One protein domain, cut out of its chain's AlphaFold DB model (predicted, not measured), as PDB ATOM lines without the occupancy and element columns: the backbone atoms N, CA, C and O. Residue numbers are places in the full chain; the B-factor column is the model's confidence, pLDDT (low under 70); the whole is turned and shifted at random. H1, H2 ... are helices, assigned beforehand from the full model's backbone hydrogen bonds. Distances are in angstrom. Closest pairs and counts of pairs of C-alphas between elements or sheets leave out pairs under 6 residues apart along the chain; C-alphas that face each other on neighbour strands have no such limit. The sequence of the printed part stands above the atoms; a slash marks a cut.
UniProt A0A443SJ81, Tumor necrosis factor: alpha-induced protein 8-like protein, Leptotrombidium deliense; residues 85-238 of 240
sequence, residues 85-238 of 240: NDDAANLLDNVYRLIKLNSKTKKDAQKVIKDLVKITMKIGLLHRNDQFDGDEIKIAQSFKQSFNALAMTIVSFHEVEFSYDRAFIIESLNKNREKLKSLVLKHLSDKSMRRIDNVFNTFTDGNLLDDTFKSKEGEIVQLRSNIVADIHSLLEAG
ATOM      1  N   ASN A  85     192.016 235.526 114.727       65.44
ATOM      2  CA  ASN A  85     192.482 235.193 113.385       65.44
ATOM      3  C   ASN A  85     191.620 236.012 112.421       65.44
ATOM      4  O   ASN A  85     190.393 236.025 112.573       65.44
ATOM      5  N   ASP A  86     192.246 236.710 111.474       70.94
ATOM      6  CA  ASP A  86     191.548 237.601 110.538       70.94
ATOM      7  C   ASP A  86     190.411 236.863 109.800       70.94
ATOM      8  O   ASP A  86     189.324 237.412 109.636       70.94
ATOM      9  N   ASP A  87     190.598 235.572 109.505       75.56
ATOM     10  CA  ASP A  87     189.598 234.701 108.870       75.56
ATOM     11  C   ASP A  87     188.336 234.505 109.727       75.56
ATOM     12  O   ASP A  87     187.211 234.579 109.234       75.56
ATOM     13  N   ALA A  88     188.489 234.313 111.042       78.12
ATOM     14  CA  ALA A  88     187.350 234.151 111.947       78.12
ATOM     15  C   ALA A  88     186.579 235.470 112.133       78.12
ATOM     16  O   ALA A  88     185.357 235.463 112.308       78.12
ATOM     17  N   ALA A  89     187.281 236.606 112.087       81.25
ATOM     18  CA  ALA A  89     186.655 237.923 112.117       81.25
ATOM     19  C   ALA A  89     185.868 238.194 110.825       81.25
ATOM     20  O   ALA A  89     184.711 238.612 110.901       81.25
ATOM     21  N   ASN A  90     186.454 237.876 109.668       85.38
ATOM     22  CA  ASN A  90     185.795 237.976 108.365       85.38
ATOM     23  C   ASN A  90     184.543 237.092 108.301       85.38
ATOM     24  O   ASN A  90     183.468 237.583 107.941       85.38
ATOM     25  N   LEU A  91     184.640 235.843 108.770       88.12
ATOM     26  CA  LEU A  91     183.498 234.937 108.866       88.12
ATOM     27  C   LEU A  91     182.370 235.544 109.708       88.12
ATOM     28  O   LEU A  91     181.214 235.567 109.285       88.12
ATOM     29  N   LEU A  92     182.688 236.061 110.899       86.75
ATOM     30  CA  LEU A  92     181.696 236.678 111.784       86.75
ATOM     31  C   LEU A  92     181.028 237.905 111.150       86.75
ATOM     32  O   LEU A  92     179.822 238.097 111.333       86.75
ATOM     33  N   ASP A  93     181.774 238.713 110.400       85.00
ATOM     34  CA  ASP A  93     181.240 239.876 109.694       85.00
ATOM     35  C   ASP A  93     180.334 239.471 108.521       85.00
ATOM     36  O   ASP A  93     179.250 240.041 108.348       85.00
ATOM     37  N   ASN A  94     180.714 238.450 107.751       90.62
ATOM     38  CA  ASN A  94     179.880 237.916 106.676       90.62
ATOM     39  C   ASN A  94     178.592 237.284 107.231       90.62
ATOM     40  O   ASN A  94     177.495 237.577 106.750       90.62
ATOM     41  N   VAL A  95     178.696 236.519 108.319       91.50
ATOM     42  CA  VAL A  95     177.548 235.963 109.050       91.50
ATOM     43  C   VAL A  95     176.649 237.075 109.603       91.50
ATOM     44  O   VAL A  95     175.424 236.989 109.499       91.50
ATOM     45  N   TYR A  96     177.215 238.158 110.143       90.25
ATOM     46  CA  TYR A  96     176.436 239.320 110.580       90.25
ATOM     47  C   TYR A  96     175.627 239.926 109.432       90.25
ATOM     48  O   TYR A  96     174.444 240.231 109.611       90.25
ATOM     49  N   ARG A  97     176.256 240.117 108.267       91.50
ATOM     50  CA  ARG A  97     175.595 240.660 107.073       91.50
ATOM     51  C   ARG A  97     174.468 239.743 106.609       91.50
ATOM     52  O   ARG A  97     173.366 240.241 106.400       91.50
ATOM     53  N   LEU A  98     174.705 238.431 106.563       92.56
ATOM     54  CA  LEU A  98     173.695 237.436 106.200       92.56
ATOM     55  C   LEU A  98     172.477 237.493 107.133       92.56
ATOM     56  O   LEU A  98     171.341 237.622 106.678       92.56
ATOM     57  N   ILE A  99     172.707 237.478 108.451       91.25
ATOM     58  CA  ILE A  99     171.627 237.568 109.443       91.25
ATOM     59  C   ILE A  99     170.898 238.907 109.315       91.25
ATOM     60  O   ILE A  99     169.678 238.958 109.442       91.25
ATOM     61  N   LYS A 100     171.620 240.006 109.071       91.19
ATOM     62  CA  LYS A 100     171.036 241.344 108.941       91.19
ATOM     63  C   LYS A 100     170.083 241.446 107.748       91.19
ATOM     64  O   LYS A 100     169.071 242.123 107.898       91.19
ATOM     65  N   LEU A 101     170.384 240.802 106.618       89.50
ATOM     66  CA  LEU A 101     169.494 240.777 105.448       89.50
ATOM     67  C   LEU A 101     168.157 240.087 105.752       89.50
ATOM     68  O   LEU A 101     167.126 240.500 105.238       89.50
ATOM     69  N   ASN A 102     168.178 239.104 106.650       84.19
ATOM     70  CA  ASN A 102     167.019 238.293 107.026       84.19
ATOM     71  C   ASN A 102     166.371 238.728 108.357       84.19
ATOM     72  O   ASN A 102     165.378 238.160 108.807       84.19
ATOM     73  N   SER A 103     166.931 239.736 109.030       84.50
ATOM     74  CA  SER A 103     166.443 240.220 110.324       84.50
ATOM     75  C   SER A 103     165.519 241.416 110.167       84.50
ATOM     76  O   SER A 103     165.810 242.356 109.433       84.50
ATOM     77  N   LYS A 104     164.475 241.472 111.001       80.56
ATOM     78  CA  LYS A 104     163.573 242.634 111.090       80.56
ATOM     79  C   LYS A 104     164.306 243.915 111.491       80.56
ATOM     80  O   LYS A 104     163.949 245.004 111.047       80.56
ATOM     81  N   THR A 105     165.318 243.805 112.359       84.94
ATOM     82  CA  THR A 105     166.091 244.963 112.816       84.94
ATOM     83  C   THR A 105     167.591 244.693 112.890       84.94
ATOM     84  O   THR A 105     168.057 243.608 113.236       84.94
ATOM     85  N   LYS A 106     168.380 245.757 112.690       84.00
ATOM     86  CA  LYS A 106     169.835 245.746 112.916       84.00
ATOM     87  C   LYS A 106     170.208 245.306 114.340       84.00
ATOM     88  O   LYS A 106     171.276 244.728 114.540       84.00
ATOM     89  N   LYS A 107     169.364 245.622 115.330       85.19
ATOM     90  CA  LYS A 107     169.623 245.311 116.744       85.19
ATOM     91  C   LYS A 107     169.574 243.808 117.001       85.19
ATOM     92  O   LYS A 107     170.384 243.327 117.791       85.19
ATOM     93  N   ASP A 108     168.693 243.092 116.312       88.00
ATOM     94  CA  ASP A 108     168.534 241.646 116.473       88.00
ATOM     95  C   ASP A 108     169.752 240.908 115.918       88.00
ATOM     96  O   ASP A 108     170.398 240.160 116.651       88.00
ATOM     97  N   ALA A 109     170.185 241.248 114.699       85.69
ATOM     98  CA  ALA A 109     171.417 240.712 114.118       85.69
ATOM     99  C   ALA A 109     172.646 240.977 115.012       85.69
ATOM    100  O   ALA A 109     173.431 240.077 115.311       85.69
ATOM    101  N   GLN A 110     172.789 242.201 115.538       83.88
ATOM    102  CA  GLN A 110     173.877 242.536 116.470       83.88
ATOM    103  C   GLN A 110     173.797 241.766 117.792       83.88
ATOM    104  O   GLN A 110     174.825 241.510 118.426       83.88
ATOM    105  N   LYS A 111     172.586 241.445 118.258       89.69
ATOM    106  CA  LYS A 111     172.389 240.647 119.466       89.69
ATOM    107  C   LYS A 111     172.877 239.218 119.242       89.69
ATOM    108  O   LYS A 111     173.604 238.730 120.102       89.69
ATOM    109  N   VAL A 112     172.549 238.600 118.105       89.94
ATOM    110  CA  VAL A 112     172.992 237.237 117.764       89.94
ATOM    111  C   VAL A 112     174.518 237.144 117.758       89.94
ATOM    112  O   VAL A 112     175.074 236.339 118.499       89.94
ATOM    113  N   ILE A 113     175.204 238.041 117.041       88.75
ATOM    114  CA  ILE A 113     176.679 238.058 116.977       88.75
ATOM    115  C   ILE A 113     177.306 238.276 118.356       88.75
ATOM    116  O   ILE A 113     178.255 237.601 118.746       88.75
ATOM    117  N   LYS A 114     176.746 239.193 119.151       84.69
ATOM    118  CA  LYS A 114     177.212 239.438 120.521       84.69
ATOM    119  C   LYS A 114     177.037 238.215 121.414       84.69
ATOM    120  O   LYS A 114     177.868 237.989 122.292       84.69
ATOM    121  N   ASP A 115     175.938 237.491 121.258       90.25
ATOM    122  CA  ASP A 115     175.656 236.297 122.041       90.25
ATOM    123  C   ASP A 115     176.588 235.148 121.627       90.25
ATOM    124  O   ASP A 115     177.180 234.543 122.523       90.25
ATOM    125  N   LEU A 116     176.836 234.965 120.322       89.19
ATOM    126  CA  LEU A 116     177.825 234.037 119.763       89.19
ATOM    127  C   LEU A 116     179.220 234.297 120.342       89.19
ATOM    128  O   LEU A 116     179.725 233.466 121.090       89.19
ATOM    129  N   VAL A 117     179.780 235.497 120.136       83.56
ATOM    130  CA  VAL A 117     181.117 235.870 120.645       83.56
ATOM    131  C   VAL A 117     181.223 235.653 122.158       83.56
ATOM    132  O   VAL A 117     182.238 235.179 122.663       83.56
ATOM    133  N   LYS A 118     180.171 235.966 122.923       84.62
ATOM    134  CA  LYS A 118     180.183 235.774 124.381       84.62
ATOM    135  C   LYS A 118     180.210 234.312 124.802       84.62
ATOM    136  O   LYS A 118     180.783 234.032 125.853       84.62
ATOM    137  N   ILE A 119     179.542 233.421 124.075       90.25
ATOM    138  CA  ILE A 119     179.560 231.985 124.371       90.25
ATOM    139  C   ILE A 119     180.934 231.427 124.037       90.25
ATOM    140  O   ILE A 119     181.555 230.824 124.908       90.25
ATOM    141  N   THR A 120     181.446 231.699 122.835       86.94
ATOM    142  CA  THR A 120     182.723 231.131 122.398       86.94
ATOM    143  C   THR A 120     183.881 231.609 123.278       86.94
ATOM    144  O   THR A 120     184.693 230.800 123.719       86.94
ATOM    145  N   MET A 121     183.881 232.886 123.687       81.44
ATOM    146  CA  MET A 121     184.865 233.416 124.647       81.44
ATOM    147  C   MET A 121     184.776 232.760 126.029       81.44
ATOM    148  O   MET A 121     185.797 232.552 126.683       81.44
ATOM    149  N   LYS A 122     183.565 232.451 126.505       85.12
ATOM    150  CA  LYS A 122     183.379 231.779 127.797       85.12
ATOM    151  C   LYS A 122     183.894 230.346 127.758       85.12
ATOM    152  O   LYS A 122     184.599 229.952 128.676       85.12
ATOM    153  N   ILE A 123     183.576 229.605 126.700       88.81
ATOM    154  CA  ILE A 123     184.043 228.228 126.514       88.81
ATOM    155  C   ILE A 123     185.564 228.197 126.374       88.81
ATOM    156  O   ILE A 123     186.218 227.422 127.063       88.81
ATOM    157  N   GLY A 124     186.138 229.093 125.565       84.69
ATOM    158  CA  GLY A 124     187.590 229.204 125.426       84.69
ATOM    159  C   GLY A 124     188.291 229.514 126.752       84.69
ATOM    160  O   GLY A 124     189.357 228.971 127.027       84.69
ATOM    161  N   LEU A 125     187.678 230.339 127.612       83.75
ATOM    162  CA  LEU A 125     188.208 230.614 128.949       83.75
ATOM    163  C   LEU A 125     188.120 229.397 129.882       83.75
ATOM    164  O   LEU A 125     189.071 229.153 130.616       83.75
ATOM    165  N   LEU A 126     187.014 228.644 129.853       86.94
ATOM    166  CA  LEU A 126     186.864 227.408 130.634       86.94
ATOM    167  C   LEU A 126     187.903 226.365 130.218       86.94
ATOM    168  O   LEU A 126     188.592 225.822 131.075       86.94
ATOM    169  N   HIS A 127     188.066 226.158 128.909       84.50
ATOM    170  CA  HIS A 127     189.045 225.219 128.371       84.50
ATOM    171  C   HIS A 127     190.476 225.604 128.754       84.50
ATOM    172  O   HIS A 127     191.226 224.771 129.242       84.50
ATOM    173  N   ARG A 128     190.846 226.881 128.596       82.62
ATOM    174  CA  ARG A 128     192.198 227.363 128.915       82.62
ATOM    175  C   ARG A 128     192.542 227.278 130.404       82.62
ATOM    176  O   ARG A 128     193.714 227.190 130.749       82.62
ATOM    177  N   ASN A 129     191.539 227.394 131.265       84.44
ATOM    178  CA  ASN A 129     191.716 227.330 132.711       84.44
ATOM    179  C   ASN A 129     191.513 225.903 133.250       84.44
ATOM    180  O   ASN A 129     191.263 225.762 134.449       84.44
ATOM    181  N   ASP A 130     191.534 224.889 132.375       90.12
ATOM    182  CA  ASP A 130     191.372 223.472 132.715       90.12
ATOM    183  C   ASP A 130     190.143 223.212 133.608       90.12
ATOM    184  O   ASP A 130     190.182 222.431 134.552       90.12
ATOM    185  N   GLN A 131     189.041 223.928 133.342       92.62
ATOM    186  CA  GLN A 131     187.814 223.831 134.143       92.62
ATOM    187  C   GLN A 131     186.943 222.637 133.750       92.62
ATOM    188  O   GLN A 131     186.021 222.308 134.488       92.62
ATOM    189  N   PHE A 132     187.202 222.021 132.595       92.19
ATOM    190  CA  PHE A 132     186.435 220.872 132.133       92.19
ATOM    191  C   PHE A 132     186.958 219.573 132.738       92.19
ATOM    192  O   PHE A 132     188.161 219.308 132.713       92.19
ATOM    193  N   ASP A 133     186.040 218.746 133.228       95.25
ATOM    194  CA  ASP A 133     186.349 217.384 133.649       95.25
ATOM    195  C   ASP A 133     186.535 216.427 132.449       95.25
ATOM    196  O   ASP A 133     186.366 216.792 131.283       95.25
ATOM    197  N   GLY A 134     186.918 215.177 132.723       95.12
ATOM    198  CA  GLY A 134     187.195 214.191 131.675       95.12
ATOM    199  C   GLY A 134     185.989 213.850 130.793       95.12
ATOM    200  O   GLY A 134     186.168 213.570 129.607       95.12
ATOM    201  N   ASP A 135     184.769 213.893 131.328       96.12
ATOM    202  CA  ASP A 135     183.559 213.630 130.547       96.12
ATOM    203  C   ASP A 135     183.153 214.862 129.735       96.12
ATOM    204  O   ASP A 135     182.794 214.745 128.563       96.12
ATOM    205  N   GLU A 136     183.316 216.056 130.298       96.00
ATOM    206  CA  GLU A 136     183.139 217.325 129.593       96.00
ATOM    207  C   GLU A 136     184.124 217.467 128.424       96.00
ATOM    208  O   GLU A 136     183.732 217.893 127.337       96.00
ATOM    209  N   ILE A 137     185.376 217.020 128.577       95.38
ATOM    210  CA  ILE A 137     186.353 216.978 127.479       95.38
ATOM    211  C   ILE A 137     185.880 216.052 126.347       95.38
ATOM    212  O   ILE A 137     185.980 216.428 125.175       95.38
ATOM    213  N   LYS A 138     185.314 214.876 126.656       96.56
ATOM    214  CA  LYS A 138     184.739 213.981 125.630       96.56
ATOM    215  C   LYS A 138     183.558 214.637 124.914       96.56
ATOM    216  O   LYS A 138     183.453 214.536 123.691       96.56
ATOM    217  N   ILE A 139     182.690 215.342 125.645       96.69
ATOM    218  CA  ILE A 139     181.575 216.098 125.054       96.69
ATOM    219  C   ILE A 139     182.113 217.200 124.134       96.69
ATOM    220  O   ILE A 139     181.616 217.349 123.019       96.69
ATOM    221  N   ALA A 140     183.148 217.934 124.551       94.38
ATOM    222  CA  ALA A 140     183.778 218.972 123.739       94.38
ATOM    223  C   ALA A 140     184.381 218.409 122.441       94.38
ATOM    224  O   ALA A 140     184.176 218.979 121.370       94.38
ATOM    225  N   GLN A 141     185.066 217.264 122.511       94.94
ATOM    226  CA  GLN A 141     185.592 216.569 121.330       94.94
ATOM    227  C   GLN A 141     184.465 216.100 120.403       94.94
ATOM    228  O   GLN A 141     184.522 216.336 119.198       94.94
ATOM    229  N   SER A 142     183.409 215.506 120.967       95.88
ATOM    230  CA  SER A 142     182.232 215.074 120.210       95.88
ATOM    231  C   SER A 142     181.507 216.247 119.547       95.88
ATOM    232  O   SER A 142     181.032 216.109 118.421       95.88
ATOM    233  N   PHE A 143     181.412 217.397 120.225       96.75
ATOM    234  CA  PHE A 143     180.875 218.636 119.664       96.75
ATOM    235  C   PHE A 143     181.745 219.133 118.509       96.75
ATOM    236  O   PHE A 143     181.213 219.385 117.434       96.75
ATOM    237  N   LYS A 144     183.071 219.214 118.695       94.56
ATOM    238  CA  LYS A 144     184.004 219.646 117.644       94.56
ATOM    239  C   LYS A 144     183.882 218.774 116.393       94.56
ATOM    240  O   LYS A 144     183.752 219.292 115.292       94.56
ATOM    241  N   GLN A 145     183.869 217.452 116.558       95.81
ATOM    242  CA  GLN A 145     183.734 216.512 115.442       95.81
ATOM    243  C   GLN A 145     182.412 216.697 114.686       95.81
ATOM    244  O   GLN A 145     182.421 216.803 113.461       95.81
ATOM    245  N   SER A 146     181.278 216.775 115.393       96.94
ATOM    246  CA  SER A 146     179.980 216.960 114.729       96.94
ATOM    247  C   SER A 146     179.791 218.359 114.147       96.94
ATOM    248  O   SER A 146     179.070 218.512 113.162       96.94
ATOM    249  N   PHE A 147     180.431 219.379 114.717       96.38
ATOM    250  CA  PHE A 147     180.429 220.727 114.161       96.38
ATOM    251  C   PHE A 147     181.258 220.802 112.872       96.38
ATOM    252  O   PHE A 147     180.764 221.318 111.873       96.38
ATOM    253  N   ASN A 148     182.446 220.193 112.844       94.62
ATOM    254  CA  ASN A 148     183.278 220.142 111.638       94.62
ATOM    255  C   ASN A 148     182.618 219.319 110.524       94.62
ATOM    256  O   ASN A 148     182.650 219.723 109.367       94.62
ATOM    257  N   ALA A 149     181.945 218.215 110.866       96.00
ATOM    258  CA  ALA A 149     181.152 217.448 109.904       96.00
ATOM    259  C   ALA A 149     180.016 218.280 109.282       96.00
ATOM    260  O   ALA A 149     179.818 218.264 108.065       96.00
ATOM    261  N   LEU A 150     179.299 219.055 110.103       97.06
ATOM    262  CA  LEU A 150     178.274 219.975 109.613       97.06
ATOM    263  C   LEU A 150     178.879 221.064 108.715       97.06
ATOM    264  O   LEU A 150     178.320 221.358 107.664       97.06
ATOM    265  N   ALA A 151     180.022 221.633 109.095       95.56
ATOM    266  CA  ALA A 151     180.711 222.649 108.306       95.56
ATOM    267  C   ALA A 151     181.125 222.125 106.920       95.56
ATOM    268  O   ALA A 151     180.833 222.773 105.920       95.56
ATOM    269  N   MET A 152     181.701 220.920 106.844       94.75
ATOM    270  CA  MET A 152     182.003 220.258 105.565       94.75
ATOM    271  C   MET A 152     180.740 220.010 104.727       94.75
ATOM    272  O   MET A 152     180.755 220.176 103.508       94.75
ATOM    273  N   THR A 153     179.623 219.665 105.373       95.50
ATOM    274  CA  THR A 153     178.346 219.487 104.667       95.50
ATOM    275  C   THR A 153     177.821 220.814 104.112       95.50
ATOM    276  O   THR A 153     177.337 220.856 102.988       95.50
ATOM    277  N   ILE A 154     177.962 221.917 104.856       94.88
ATOM    278  CA  ILE A 154     177.593 223.264 104.389       94.88
ATOM    279  C   ILE A 154     178.421 223.672 103.164       94.88
ATOM    280  O   ILE A 154     177.858 224.226 102.221       94.88
ATOM    281  N   VAL A 155     179.726 223.379 103.162       94.06
ATOM    282  CA  VAL A 155     180.598 223.586 101.992       94.06
ATOM    283  C   VAL A 155     180.077 222.769 100.804       94.06
ATOM    284  O   VAL A 155     179.806 223.328  99.745       94.06
ATOM    285  N   SER A 156     179.793 221.481 101.017       94.06
ATOM    286  CA  SER A 156     179.268 220.586  99.973       94.06
ATOM    287  C   SER A 156     177.923 221.062  99.406       94.06
ATOM    288  O   SER A 156     177.707 221.013  98.198       94.06
ATOM    289  N   PHE A 157     177.029 221.583 100.255       93.69
ATOM    290  CA  PHE A 157     175.741 222.144  99.831       93.69
ATOM    291  C   PHE A 157     175.862 223.411  98.989       93.69
ATOM    292  O   PHE A 157     174.936 223.750  98.252       93.69
ATOM    293  N   HIS A 158     176.975 224.132  99.108       92.62
ATOM    294  CA  HIS A 158     177.255 225.275  98.253       92.62
ATOM    295  C   HIS A 158     177.822 224.859  96.893       92.62
ATOM    296  O   HIS A 158     177.484 225.483  95.889       92.62
ATOM    297  N   GLU A 159     178.669 223.832  96.871       90.50
ATOM    298  CA  GLU A 159     179.392 223.381  95.677       90.50
ATOM    299  C   GLU A 159     178.545 222.493  94.757       90.50
ATOM    300  O   GLU A 159     178.734 222.506  93.541       90.50
ATOM    301  N   VAL A 160     177.599 221.733  95.319       92.56
ATOM    302  CA  VAL A 160     176.788 220.763  94.575       92.56
ATOM    303  C   VAL A 160     175.352 221.259  94.432       92.56
ATOM    304  O   VAL A 160     174.621 221.385  95.418       92.56
ATOM    305  N   GLU A 161     174.905 221.488  93.195       86.75
ATOM    306  CA  GLU A 161     173.519 221.879  92.924       86.75
ATOM    307  C   GLU A 161     172.514 220.825  93.420       86.75
ATOM    308  O   GLU A 161     172.761 219.623  93.364       86.75
ATOM    309  N   PHE A 162     171.356 221.288  93.904       87.19
ATOM    310  CA  PHE A 162     170.248 220.452  94.403       87.19
ATOM    311  C   PHE A 162     170.573 219.534  95.596       87.19
ATOM    312  O   PHE A 162     169.726 218.736  95.990       87.19
ATOM    313  N   SER A 163     171.748 219.667  96.214       93.56
ATOM    314  CA  SER A 163     172.142 218.865  97.381       93.56
ATOM    315  C   SER A 163     171.603 219.393  98.718       93.56
ATOM    316  O   SER A 163     171.573 218.652  99.697       93.56
ATOM    317  N   TYR A 164     171.169 220.659  98.769       95.81
ATOM    318  CA  TYR A 164     170.705 221.316  99.994       95.81
ATOM    319  C   TYR A 164     169.536 220.575 100.661       95.81
ATOM    320  O   TYR A 164     168.430 220.504 100.120       95.81
ATOM    321  N   ASP A 165     169.769 220.135 101.898       96.81
ATOM    322  CA  ASP A 165     168.758 219.560 102.782       96.81
ATOM    323  C   ASP A 165     168.597 220.412 104.051       96.81
ATOM    324  O   ASP A 165     169.420 220.399 104.974       96.81
ATOM    325  N   ARG A 166     167.482 221.146 104.116       97.19
ATOM    326  CA  ARG A 166     167.118 221.982 105.266       97.19
ATOM    327  C   ARG A 166     166.955 221.172 106.554       97.19
ATOM    328  O   ARG A 166     167.361 221.636 107.620       97.19
ATOM    329  N   ALA A 167     166.305 220.009 106.479       97.75
ATOM    330  CA  ALA A 167     165.982 219.210 107.656       97.75
ATOM    331  C   ALA A 167     167.264 218.677 108.298       97.75
ATOM    332  O   ALA A 167     167.437 218.801 109.514       97.75
ATOM    333  N   PHE A 168     168.200 218.210 107.470       97.62
ATOM    334  CA  PHE A 168     169.518 217.771 107.912       97.62
ATOM    335  C   PHE A 168     170.287 218.866 108.672       97.62
ATOM    336  O   PHE A 168     170.837 218.601 109.747       97.62
ATOM    337  N   ILE A 169     170.319 220.106 108.157       97.50
ATOM    338  CA  ILE A 169     171.018 221.224 108.822       97.50
ATOM    339  C   ILE A 169     170.387 221.516 110.181       97.50
ATOM    340  O   ILE A 169     171.100 221.629 111.180       97.50
ATOM    341  N   ILE A 170     169.056 221.623 110.232       98.25
ATOM    342  CA  ILE A 170     168.326 221.919 111.469       98.25
ATOM    343  C   ILE A 170     168.576 220.828 112.513       98.25
ATOM    344  O   ILE A 170     168.868 221.135 113.670       98.25
ATOM    345  N   GLU A 171     168.493 219.557 112.121       98.31
ATOM    346  CA  GLU A 171     168.742 218.433 113.020       98.31
ATOM    347  C   GLU A 171     170.185 218.442 113.542       98.31
ATOM    348  O   GLU A 171     170.418 218.334 114.750       98.31
ATOM    349  N   SER A 172     171.159 218.644 112.654       98.12
ATOM    350  CA  SER A 172     172.582 218.697 113.000       98.12
ATOM    351  C   SER A 172     172.908 219.865 113.936       98.12
ATOM    352  O   SER A 172     173.626 219.696 114.925       98.12
ATOM    353  N   LEU A 173     172.340 221.047 113.682       98.31
ATOM    354  CA  LEU A 173     172.475 222.212 114.555       98.31
ATOM    355  C   LEU A 173     171.843 221.966 115.926       98.31
ATOM    356  O   LEU A 173     172.462 222.284 116.938       98.31
ATOM    357  N   ASN A 174     170.659 221.357 115.995       98.44
ATOM    358  CA  ASN A 174     170.023 221.037 117.274       98.44
ATOM    359  C   ASN A 174     170.818 219.994 118.072       98.44
ATOM    360  O   ASN A 174     171.017 220.167 119.274       98.44
ATOM    361  N   LYS A 175     171.376 218.968 117.418       98.19
ATOM    362  CA  LYS A 175     172.303 218.024 118.066       98.19
ATOM    363  C   LYS A 175     173.533 218.745 118.630       98.19
ATOM    364  O   LYS A 175     173.918 218.513 119.776       98.19
ATOM    365  N   ASN A 176     174.126 219.660 117.860       98.00
ATOM    366  CA  ASN A 176     175.257 220.478 118.309       98.00
ATOM    367  C   ASN A 176     174.880 221.413 119.475       98.00
ATOM    368  O   ASN A 176     175.668 221.568 120.409       98.00
ATOM    369  N   ARG A 177     173.669 221.986 119.477       98.31
ATOM    370  CA  ARG A 177     173.144 222.821 120.569       98.31
ATOM    371  C   ARG A 177     173.093 222.066 121.891       98.31
ATOM    372  O   ARG A 177     173.559 222.587 122.902       98.31
ATOM    373  N   GLU A 178     172.547 220.853 121.888       98.19
ATOM    374  CA  GLU A 178     172.380 220.060 123.109       98.19
ATOM    375  C   GLU A 178     173.723 219.555 123.654       98.19
ATOM    376  O   GLU A 178     173.957 219.616 124.865       98.19
ATOM    377  N   LYS A 179     174.669 219.187 122.777       97.38
ATOM    378  CA  LYS A 179     176.062 218.926 123.186       97.38
ATOM    379  C   LYS A 179     176.697 220.153 123.843       97.38
ATOM    380  O   LYS A 179     177.294 220.038 124.910       97.38
ATOM    381  N   LEU A 180     176.536 221.336 123.242       96.94
ATOM    382  CA  LEU A 180     177.116 222.576 123.758       96.94
ATOM    383  C   LEU A 180     176.518 222.986 125.108       96.94
ATOM    384  O   LEU A 180     177.245 223.424 125.997       96.94
ATOM    385  N   LYS A 181     175.200 222.835 125.278       97.50
ATOM    386  CA  LYS A 181     174.528 223.058 126.564       97.50
ATOM    387  C   LYS A 181     175.020 222.091 127.630       97.50
ATOM    388  O   LYS A 181     175.320 222.534 128.732       97.50
ATOM    389  N   SER A 182     175.143 220.810 127.287       96.88
ATOM    390  CA  SER A 182     175.639 219.779 128.203       96.88
ATOM    391  C   SER A 182     177.069 220.079 128.656       96.88
ATOM    392  O   SER A 182     177.350 220.028 129.848       96.88
ATOM    393  N   LEU A 183     177.937 220.495 127.725       96.19
ATOM    394  CA  LEU A 183     179.322 220.888 128.005       96.19
ATOM    395  C   LEU A 183     179.424 222.022 129.032       96.19
ATOM    396  O   LEU A 183     180.326 222.047 129.860       96.19
ATOM    397  N   VAL A 184     178.528 223.004 128.957       94.31
ATOM    398  CA  VAL A 184     178.629 224.228 129.764       94.31
ATOM    399  C   VAL A 184     177.682 224.260 130.962       94.31
ATOM    400  O   VAL A 184     177.662 225.259 131.683       94.31
ATOM    401  N   LEU A 185     176.915 223.188 131.184       95.44
ATOM    402  CA  LEU A 185     175.846 223.110 132.183       95.44
ATOM    403  C   LEU A 185     176.337 223.390 133.602       95.44
ATOM    404  O   LEU A 185     175.713 224.169 134.318       95.44
ATOM    405  N   LYS A 186     177.477 222.809 133.988       95.44
ATOM    406  CA  LYS A 186     178.053 222.965 135.334       95.44
ATOM    407  C   LYS A 186     178.754 224.314 135.540       95.44
ATOM    408  O   LYS A 186     179.000 224.718 136.671       95.44
ATOM    409  N   HIS A 187     179.062 225.019 134.450       92.94
ATOM    410  CA  HIS A 187     180.000 226.147 134.451       92.94
ATOM    411  C   HIS A 187     179.341 227.498 134.203       92.94
ATOM    412  O   HIS A 187     179.843 228.542 134.632       92.94
ATOM    413  N   LEU A 188     178.242 227.523 133.449       92.56
ATOM    414  CA  LEU A 188     177.645 228.754 132.950       92.56
ATOM    415  C   LEU A 188     176.208 228.939 133.433       92.56
ATOM    416  O   LEU A 188     175.403 228.022 133.452       92.56
ATOM    417  N   SER A 189     175.857 230.190 133.733       94.69
ATOM    418  CA  SER A 189     174.498 230.551 134.148       94.69
ATOM    419  C   SER A 189     173.454 230.408 133.039       94.69
ATOM    420  O   SER A 189     173.787 230.502 131.854       94.69
ATOM    421  N   ASP A 190     172.174 230.383 133.426       95.25
ATOM    422  CA  ASP A 190     170.997 230.406 132.537       95.25
ATOM    423  C   ASP A 190     171.058 231.503 131.477       95.25
ATOM    424  O   ASP A 190     170.606 231.347 130.345       95.25
ATOM    425  N   LYS A 191     171.663 232.646 131.821       94.94
ATOM    426  CA  LYS A 191     171.874 233.735 130.867       94.94
ATOM    427  C   LYS A 191     172.702 233.279 129.671       94.94
ATOM    428  O   LYS A 191     172.476 233.773 128.578       94.94
ATOM    429  N   SER A 192     173.684 232.407 129.873       92.81
ATOM    430  CA  SER A 192     174.511 231.841 128.802       92.81
ATOM    431  C   SER A 192     173.745 230.767 128.033       92.81
ATOM    432  O   SER A 192     173.827 230.767 126.812       92.81
ATOM    433  N   MET A 193     172.923 229.958 128.710       97.00
ATOM    434  CA  MET A 193     172.031 228.992 128.052       97.00
ATOM    435  C   MET A 193     171.068 229.684 127.088       97.00
ATOM    436  O   MET A 193     171.039 229.366 125.906       97.00
ATOM    437  N   ARG A 194     170.417 230.764 127.535       97.81
ATOM    438  CA  ARG A 194     169.552 231.595 126.680       97.81
ATOM    439  C   ARG A 194     170.292 232.232 125.501       97.81
ATOM    440  O   ARG A 194     169.678 232.530 124.482       97.81
ATOM    441  N   ARG A 195     171.599 232.490 125.631       96.31
ATOM    442  CA  ARG A 195     172.411 232.967 124.500       96.31
ATOM    443  C   ARG A 195     172.646 231.856 123.493       96.31
ATOM    444  O   ARG A 195     172.533 232.129 122.305       96.31
ATOM    445  N   ILE A 196     172.966 230.646 123.961       97.62
ATOM    446  CA  ILE A 196     173.124 229.467 123.098       97.62
ATOM    447  C   ILE A 196     171.822 229.267 122.335       97.62
ATOM    448  O   ILE A 196     171.830 229.208 121.111       97.62
ATOM    449  N   ASP A 197     170.698 229.310 123.047       98.12
ATOM    450  CA  ASP A 197     169.384 229.198 122.438       98.12
ATOM    451  C   ASP A 197     169.130 230.260 121.375       98.12
ATOM    452  O   ASP A 197     168.699 229.935 120.276       98.12
ATOM    453  N   ASN A 198     169.441 231.522 121.674       97.50
ATOM    454  CA  ASN A 198     169.278 232.607 120.718       97.50
ATOM    455  C   ASN A 198     170.114 232.405 119.447       97.50
ATOM    456  O   ASN A 198     169.623 232.687 118.365       97.50
ATOM    457  N   VAL A 199     171.365 231.955 119.576       97.31
ATOM    458  CA  VAL A 199     172.249 231.717 118.427       97.31
ATOM    459  C   VAL A 199     171.723 230.565 117.577       97.31
ATOM    460  O   VAL A 199     171.503 230.746 116.384       97.31
ATOM    461  N   PHE A 200     171.471 229.405 118.187       98.06
ATOM    462  CA  PHE A 200     171.013 228.231 117.446       98.06
ATOM    463  C   PHE A 200     169.625 228.444 116.840       98.06
ATOM    464  O   PHE A 200     169.455 228.127 115.673       98.06
ATOM    465  N   ASN A 201     168.682 229.073 117.556       97.75
ATOM    466  CA  ASN A 201     167.358 229.398 117.010       97.75
ATOM    467  C   ASN A 201     167.442 230.251 115.737       97.75
ATOM    468  O   ASN A 201     166.626 230.067 114.842       97.75
ATOM    469  N   THR A 202     168.400 231.183 115.655       96.44
ATOM    470  CA  THR A 202     168.606 231.981 114.441       96.44
ATOM    471  C   THR A 202     169.081 231.110 113.283       96.44
ATOM    472  O   THR A 202     168.517 231.205 112.203       96.44
ATOM    473  N   PHE A 203     170.073 230.242 113.493       96.56
ATOM    474  CA  PHE A 203     170.609 229.393 112.418       96.56
ATOM    475  C   PHE A 203     169.725 228.193 112.062       96.56
ATOM    476  O   PHE A 203     169.914 227.599 111.007       96.56
ATOM    477  N   THR A 204     168.754 227.840 112.905       97.69
ATOM    478  CA  THR A 204     167.726 226.836 112.597       97.69
ATOM    479  C   THR A 204     166.450 227.445 112.011       97.69
ATOM    480  O   THR A 204     165.471 226.726 111.828       97.69
ATOM    481  N   ASP A 205     166.414 228.758 111.763       96.69
ATOM    482  CA  ASP A 205     165.274 229.395 111.111       96.69
ATOM    483  C   ASP A 205     165.186 228.937 109.650       96.69
ATOM    484  O   ASP A 205     166.105 229.136 108.854       96.69
ATOM    485  N   GLY A 206     164.074 228.286 109.304       95.81
ATOM    486  CA  GLY A 206     163.904 227.684 107.983       95.81
ATOM    487  C   GLY A 206     163.898 228.705 106.847       95.81
ATOM    488  O   GLY A 206     164.356 228.371 105.758       95.81
ATOM    489  N   ASN A 207     163.434 229.934 107.105       94.25
ATOM    490  CA  ASN A 207     163.436 231.001 106.106       94.25
ATOM    491  C   ASN A 207     164.860 231.499 105.874       94.25
ATOM    492  O   ASN A 207     165.297 231.520 104.734       94.25
ATOM    493  N   LEU A 208     165.628 231.770 106.940       94.69
ATOM    494  CA  LEU A 208     167.044 232.130 106.818       94.69
ATOM    495  C   LEU A 208     167.825 231.089 106.002       94.69
ATOM    496  O   LEU A 208     168.625 231.460 105.143       94.69
ATOM    497  N   LEU A 209     167.622 229.797 106.280       95.75
ATOM    498  CA  LEU A 209     168.307 228.721 105.561       95.75
ATOM    499  C   LEU A 209     167.882 228.666 104.090       95.75
ATOM    500  O   LEU A 209     168.739 228.629 103.209       95.75
ATOM    501  N   ASP A 210     166.580 228.712 103.812       95.19
ATOM    502  CA  ASP A 210     166.073 228.686 102.442       95.19
ATOM    503  C   ASP A 210     166.521 229.911 101.645       95.19
ATOM    504  O   ASP A 210     167.022 229.753 100.532       95.19
ATOM    505  N   ASP A 211     166.439 231.103 102.227       93.88
ATOM    506  CA  ASP A 211     166.914 232.337 101.609       93.88
ATOM    507  C   ASP A 211     168.418 232.249 101.337       93.88
ATOM    508  O   ASP A 211     168.876 232.635 100.265       93.88
ATOM    509  N   THR A 212     169.202 231.661 102.245       94.44
ATOM    510  CA  THR A 212     170.650 231.497 102.053       94.44
ATOM    511  C   THR A 212     170.979 230.510 100.933       94.44
ATOM    512  O   THR A 212     171.773 230.834 100.051       94.44
ATOM    513  N   PHE A 213     170.405 229.304 100.940       93.81
ATOM    514  CA  PHE A 213     170.827 228.214 100.049       93.81
ATOM    515  C   PHE A 213     170.052 228.145  98.728       93.81
ATOM    516  O   PHE A 213     170.622 227.726  97.725       93.81
ATOM    517  N   LYS A 214     168.790 228.589  98.679       93.31
ATOM    518  CA  LYS A 214     167.976 228.554  97.449       93.31
ATOM    519  C   LYS A 214     168.126 229.803  96.586       93.31
ATOM    520  O   LYS A 214     167.813 229.745  95.398       93.31
ATOM    521  N   SER A 215     168.615 230.914  97.144       91.94
ATOM    522  CA  SER A 215     168.875 232.126  96.360       91.94
ATOM    523  C   SER A 215     169.902 231.864  95.258       91.94
ATOM    524  O   SER A 215     170.973 231.293  95.507       91.94
ATOM    525  N   LYS A 216     169.564 232.311  94.043       88.69
ATOM    526  CA  LYS A 216     170.394 232.183  92.833       88.69
ATOM    527  C   LYS A 216     171.089 233.479  92.420       88.69
ATOM    528  O   LYS A 216     172.011 233.439  91.617       88.69
ATOM    529  N   GLU A 217     170.693 234.611  92.991       87.69
ATOM    530  CA  GLU A 217     171.222 235.931  92.648       87.69
ATOM    531  C   GLU A 217     171.208 236.891  93.850       87.69
ATOM    532  O   GLU A 217     170.625 236.600  94.898       87.69
ATOM    533  N   GLY A 218     171.878 238.038  93.709       90.56
ATOM    534  CA  GLY A 218     171.915 239.102  94.715       90.56
ATOM    535  C   GLY A 218     173.023 238.974  95.771       90.56
ATOM    536  O   GLY A 218     173.883 238.094  95.721       90.56
ATOM    537  N   GLU A 219     173.002 239.884  96.755       91.62
ATOM    538  CA  GLU A 219     174.030 239.976  97.809       91.62
ATOM    539  C   GLU A 219     174.153 238.678  98.629       91.62
ATOM    540  O   GLU A 219     175.247 238.336  99.079       91.62
ATOM    541  N   ILE A 220     173.057 237.927  98.785       92.00
ATOM    542  CA  ILE A 220     173.029 236.673  99.549       92.00
ATOM    543  C   ILE A 220     173.946 235.614  98.931       92.00
ATOM    544  O   ILE A 220     174.642 234.922  99.671       92.00
ATOM    545  N   VAL A 221     174.005 235.509  97.599       92.88
ATOM    546  CA  VAL A 221     174.876 234.533  96.924       92.88
ATOM    547  C   VAL A 221     176.341 234.844  97.194       92.88
ATOM    548  O   VAL A 221     177.087 233.953  97.595       92.88
ATOM    549  N   GLN A 222     176.736 236.114  97.068       93.88
ATOM    550  CA  GLN A 222     178.106 236.532  97.363       93.88
ATOM    551  C   GLN A 222     178.461 236.300  98.836       93.88
ATOM    552  O   GLN A 222     179.552 235.828  99.145       93.88
ATOM    553  N   LEU A 223     177.542 236.616  99.754       94.19
ATOM    554  CA  LEU A 223     177.744 236.375 101.183       94.19
ATOM    555  C   LEU A 223     177.886 234.888 101.494       94.19
ATOM    556  O   LEU A 223     178.790 234.525 102.239       94.19
ATOM    557  N   ARG A 224     177.037 234.034 100.915       94.62
ATOM    558  CA  ARG A 224     177.136 232.577 101.053       94.62
ATOM    559  C   ARG A 224     178.498 232.080 100.576       94.62
ATOM    560  O   ARG A 224     179.149 231.358 101.322       94.62
ATOM    561  N   SER A 225     178.947 232.495  99.391       95.19
ATOM    562  CA  SER A 225     180.255 232.093  98.860       95.19
ATOM    563  C   SER A 225     181.412 232.542  99.751       95.19
ATOM    564  O   SER A 225     182.299 231.744 100.035       95.19
ATOM    565  N   ASN A 226     181.376 233.777 100.263       94.94
ATOM    566  CA  ASN A 226     182.401 234.259 101.190       94.94
ATOM    567  C   ASN A 226     182.407 233.450 102.498       94.94
ATOM    568  O   ASN A 226     183.462 233.016 102.942       94.94
ATOM    569  N   ILE A 227     181.232 233.194 103.085       94.56
ATOM    570  CA  ILE A 227     181.095 232.389 104.311       94.56
ATOM    571  C   ILE A 227     181.648 230.979 104.099       94.56
ATOM    572  O   ILE A 227     182.354 230.467 104.962       94.56
ATOM    573  N   VAL A 228     181.336 230.346 102.969       94.94
ATOM    574  CA  VAL A 228     181.812 228.994 102.654       94.94
ATOM    575  C   VAL A 228     183.329 228.974 102.474       94.94
ATOM    576  O   VAL A 228     183.980 228.089 103.025       94.94
ATOM    577  N   ALA A 229     183.901 229.970 101.792       94.31
ATOM    578  CA  ALA A 229     185.349 230.106 101.652       94.31
ATOM    579  C   ALA A 229     186.048 230.313 103.009       94.31
ATOM    580  O   ALA A 229     187.068 229.674 103.286       94.31
ATOM    581  N   ASP A 230     185.475 231.148 103.882       90.56
ATOM    582  CA  ASP A 230     185.987 231.372 105.237       90.56
ATOM    583  C   ASP A 230     185.916 230.077 106.078       90.56
ATOM    584  O   ASP A 230     186.877 229.709 106.754       90.56
ATOM    585  N   ILE A 231     184.796 229.340 106.009       92.56
ATOM    586  CA  ILE A 231     184.616 228.050 106.697       92.56
ATOM    587  C   ILE A 231     185.632 227.019 106.201       92.56
ATOM    588  O   ILE A 231     186.275 226.362 107.021       92.56
ATOM    589  N   HIS A 232     185.793 226.882 104.884       92.25
ATOM    590  CA  HIS A 232     186.758 225.957 104.297       92.25
ATOM    591  C   HIS A 232     188.183 226.302 104.753       92.25
ATOM    592  O   HIS A 232     188.940 225.414 105.144       92.25
ATOM    593  N   SER A 233     188.547 227.585 104.773       90.81
ATOM    594  CA  SER A 233     189.876 228.030 105.218       90.81
ATOM    595  C   SER A 233     190.134 227.696 106.694       90.81
ATOM    596  O   SER A 233     191.208 227.214 107.055       90.81
ATOM    597  N   LEU A 234     189.131 227.885 107.559       87.56
ATOM    598  CA  LEU A 234     189.226 227.540 108.980       87.56
ATOM    599  C   LEU A 234     189.290 226.025 109.227       87.56
ATOM    600  O   LEU A 234     189.985 225.603 110.158       87.56
ATOM    601  N   LEU A 235     188.598 225.218 108.413       88.81
ATOM    602  CA  LEU A 235     188.681 223.753 108.451       88.81
ATOM    603  C   LEU A 235     190.098 223.271 108.121       88.81
ATOM    604  O   LEU A 235     190.677 222.533 108.918       88.81
ATOM    605  N   GLU A 236     190.678 223.748 107.016       88.44
ATOM    606  CA  GLU A 236     192.038 223.388 106.580       88.44
ATOM    607  C   GLU A 236     193.101 223.805 107.604       88.44
ATOM    608  O   GLU A 236     194.052 223.072 107.880       88.44
ATOM    609  N   ALA A 237     192.918 224.967 108.233       85.12
ATOM    610  CA  ALA A 237     193.815 225.451 109.276       85.12
ATOM    611  C   ALA A 237     193.629 224.742 110.636       85.12
ATOM    612  O   ALA A 237     194.385 225.007 111.573       85.12
ATOM    613  N   GLY A 238     192.616 223.876 110.782       82.38
ATOM    614  CA  GLY A 238     192.273 223.215 112.046       82.38
ATOM    615  C   GLY A 238     191.751 224.165 113.133       82.38
ATOM    616  O   GLY A 238     191.762 223.811 114.318       82.38
TER     617      GLY A 238
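Overview. This is residues 85 to 238 of the 240 residues of the protein "Tumor necrosis factor: alpha-induced protein 8-like protein" of Leptotrombidium deliense (UniProt A0A443SJ81). Two curved rows of three helices, H2-H1-H7 and H3-H4-H5, meet along their edges, where H2 crosses H5 and H7 crosses H3, and the short H6 packs at one end, where it touches both rows. Within each row neighbouring helices run opposite ways, and H1 and H2 splay apart from their shared end. The printed part has 154 residues with seven named helices, H1 to H7 in order along the chain, and no named strand; its class is all helix. It is compact, with a radius of gyration of the C-alphas of 15.6 A, and spans 47 by 32 by 31 A.

Arrangement. H1, residues 86 to 102, forms a hairpin with H2, residues 106 to 128, which touches it with residues 106 to 113 alone; their closest C-alphas, of Lys 100 and Ala 109, are 5.2 A apart, at a shallow tilt of 34 degrees, only just short of steep. H1 touches H7, residues 219 to 236, at a shallow tilt of 31 degrees, opposite ways, closest at the C-alphas of Leu 91 and Asp 230, 5.7 A. Residues 112 to 119 of H2 touch H5, residues 190 to 203, at a steep tilt of 58 degrees, closest at the C-alphas of Asp 115 and Arg 195, 5.3 A. H3, residues 134 to 159, and H4, residues 166 to 184, form a hairpin at a shallow tilt of 22 degrees, closest at the C-alphas of Glu 136 and Leu 183, 5.5 A. H4 and H5 form another, at 15 degrees, closest at the C-alphas of Arg 177 and Phe 200, 6.6 A. Residues 148 to 158 of H3 touch H7 at a steep tilt of 46 degrees, closest at the C-alphas of Val 155 and Val 228, 5.6 A. H6, residues 206 to 214, touches H7 about perpendicular, at 88 degrees, closest at the C-alphas of Thr 212 and Ile 220, 6.2 A; it only just touches H1 and H4, with 3 pairs of C-alphas within 8 A each. H2 and H7 are apart, as are H3 and H5. The helix packing is part aligned, part crossed. In H1 to H7 every O i to N i+4 pair is within hydrogen-bond range.

Along the chain. H1 begins at C-alpha 86, (191.548, 237.601, 110.538), and measures 24.8 A. H2 measures 33.1 A, H3 38.0 A, H4 27.2 A, H5 20.1 A, H6 11.3 A and H7 26.0 A. H3 begins at C-alpha 134, (187.195, 214.191, 131.675), and H7 ends at C-alpha 236, (192.038, 223.388, 106.580).

Size, cuts and confidence. The two C-alphas farthest apart, of Asp 133 and Glu 217, are 47.5 A apart. The printed part has no cut. The link H3 to H4 is short; the other five are tight. The mean pLDDT of the printed part is 91.9, and residue 85 alone is under 70.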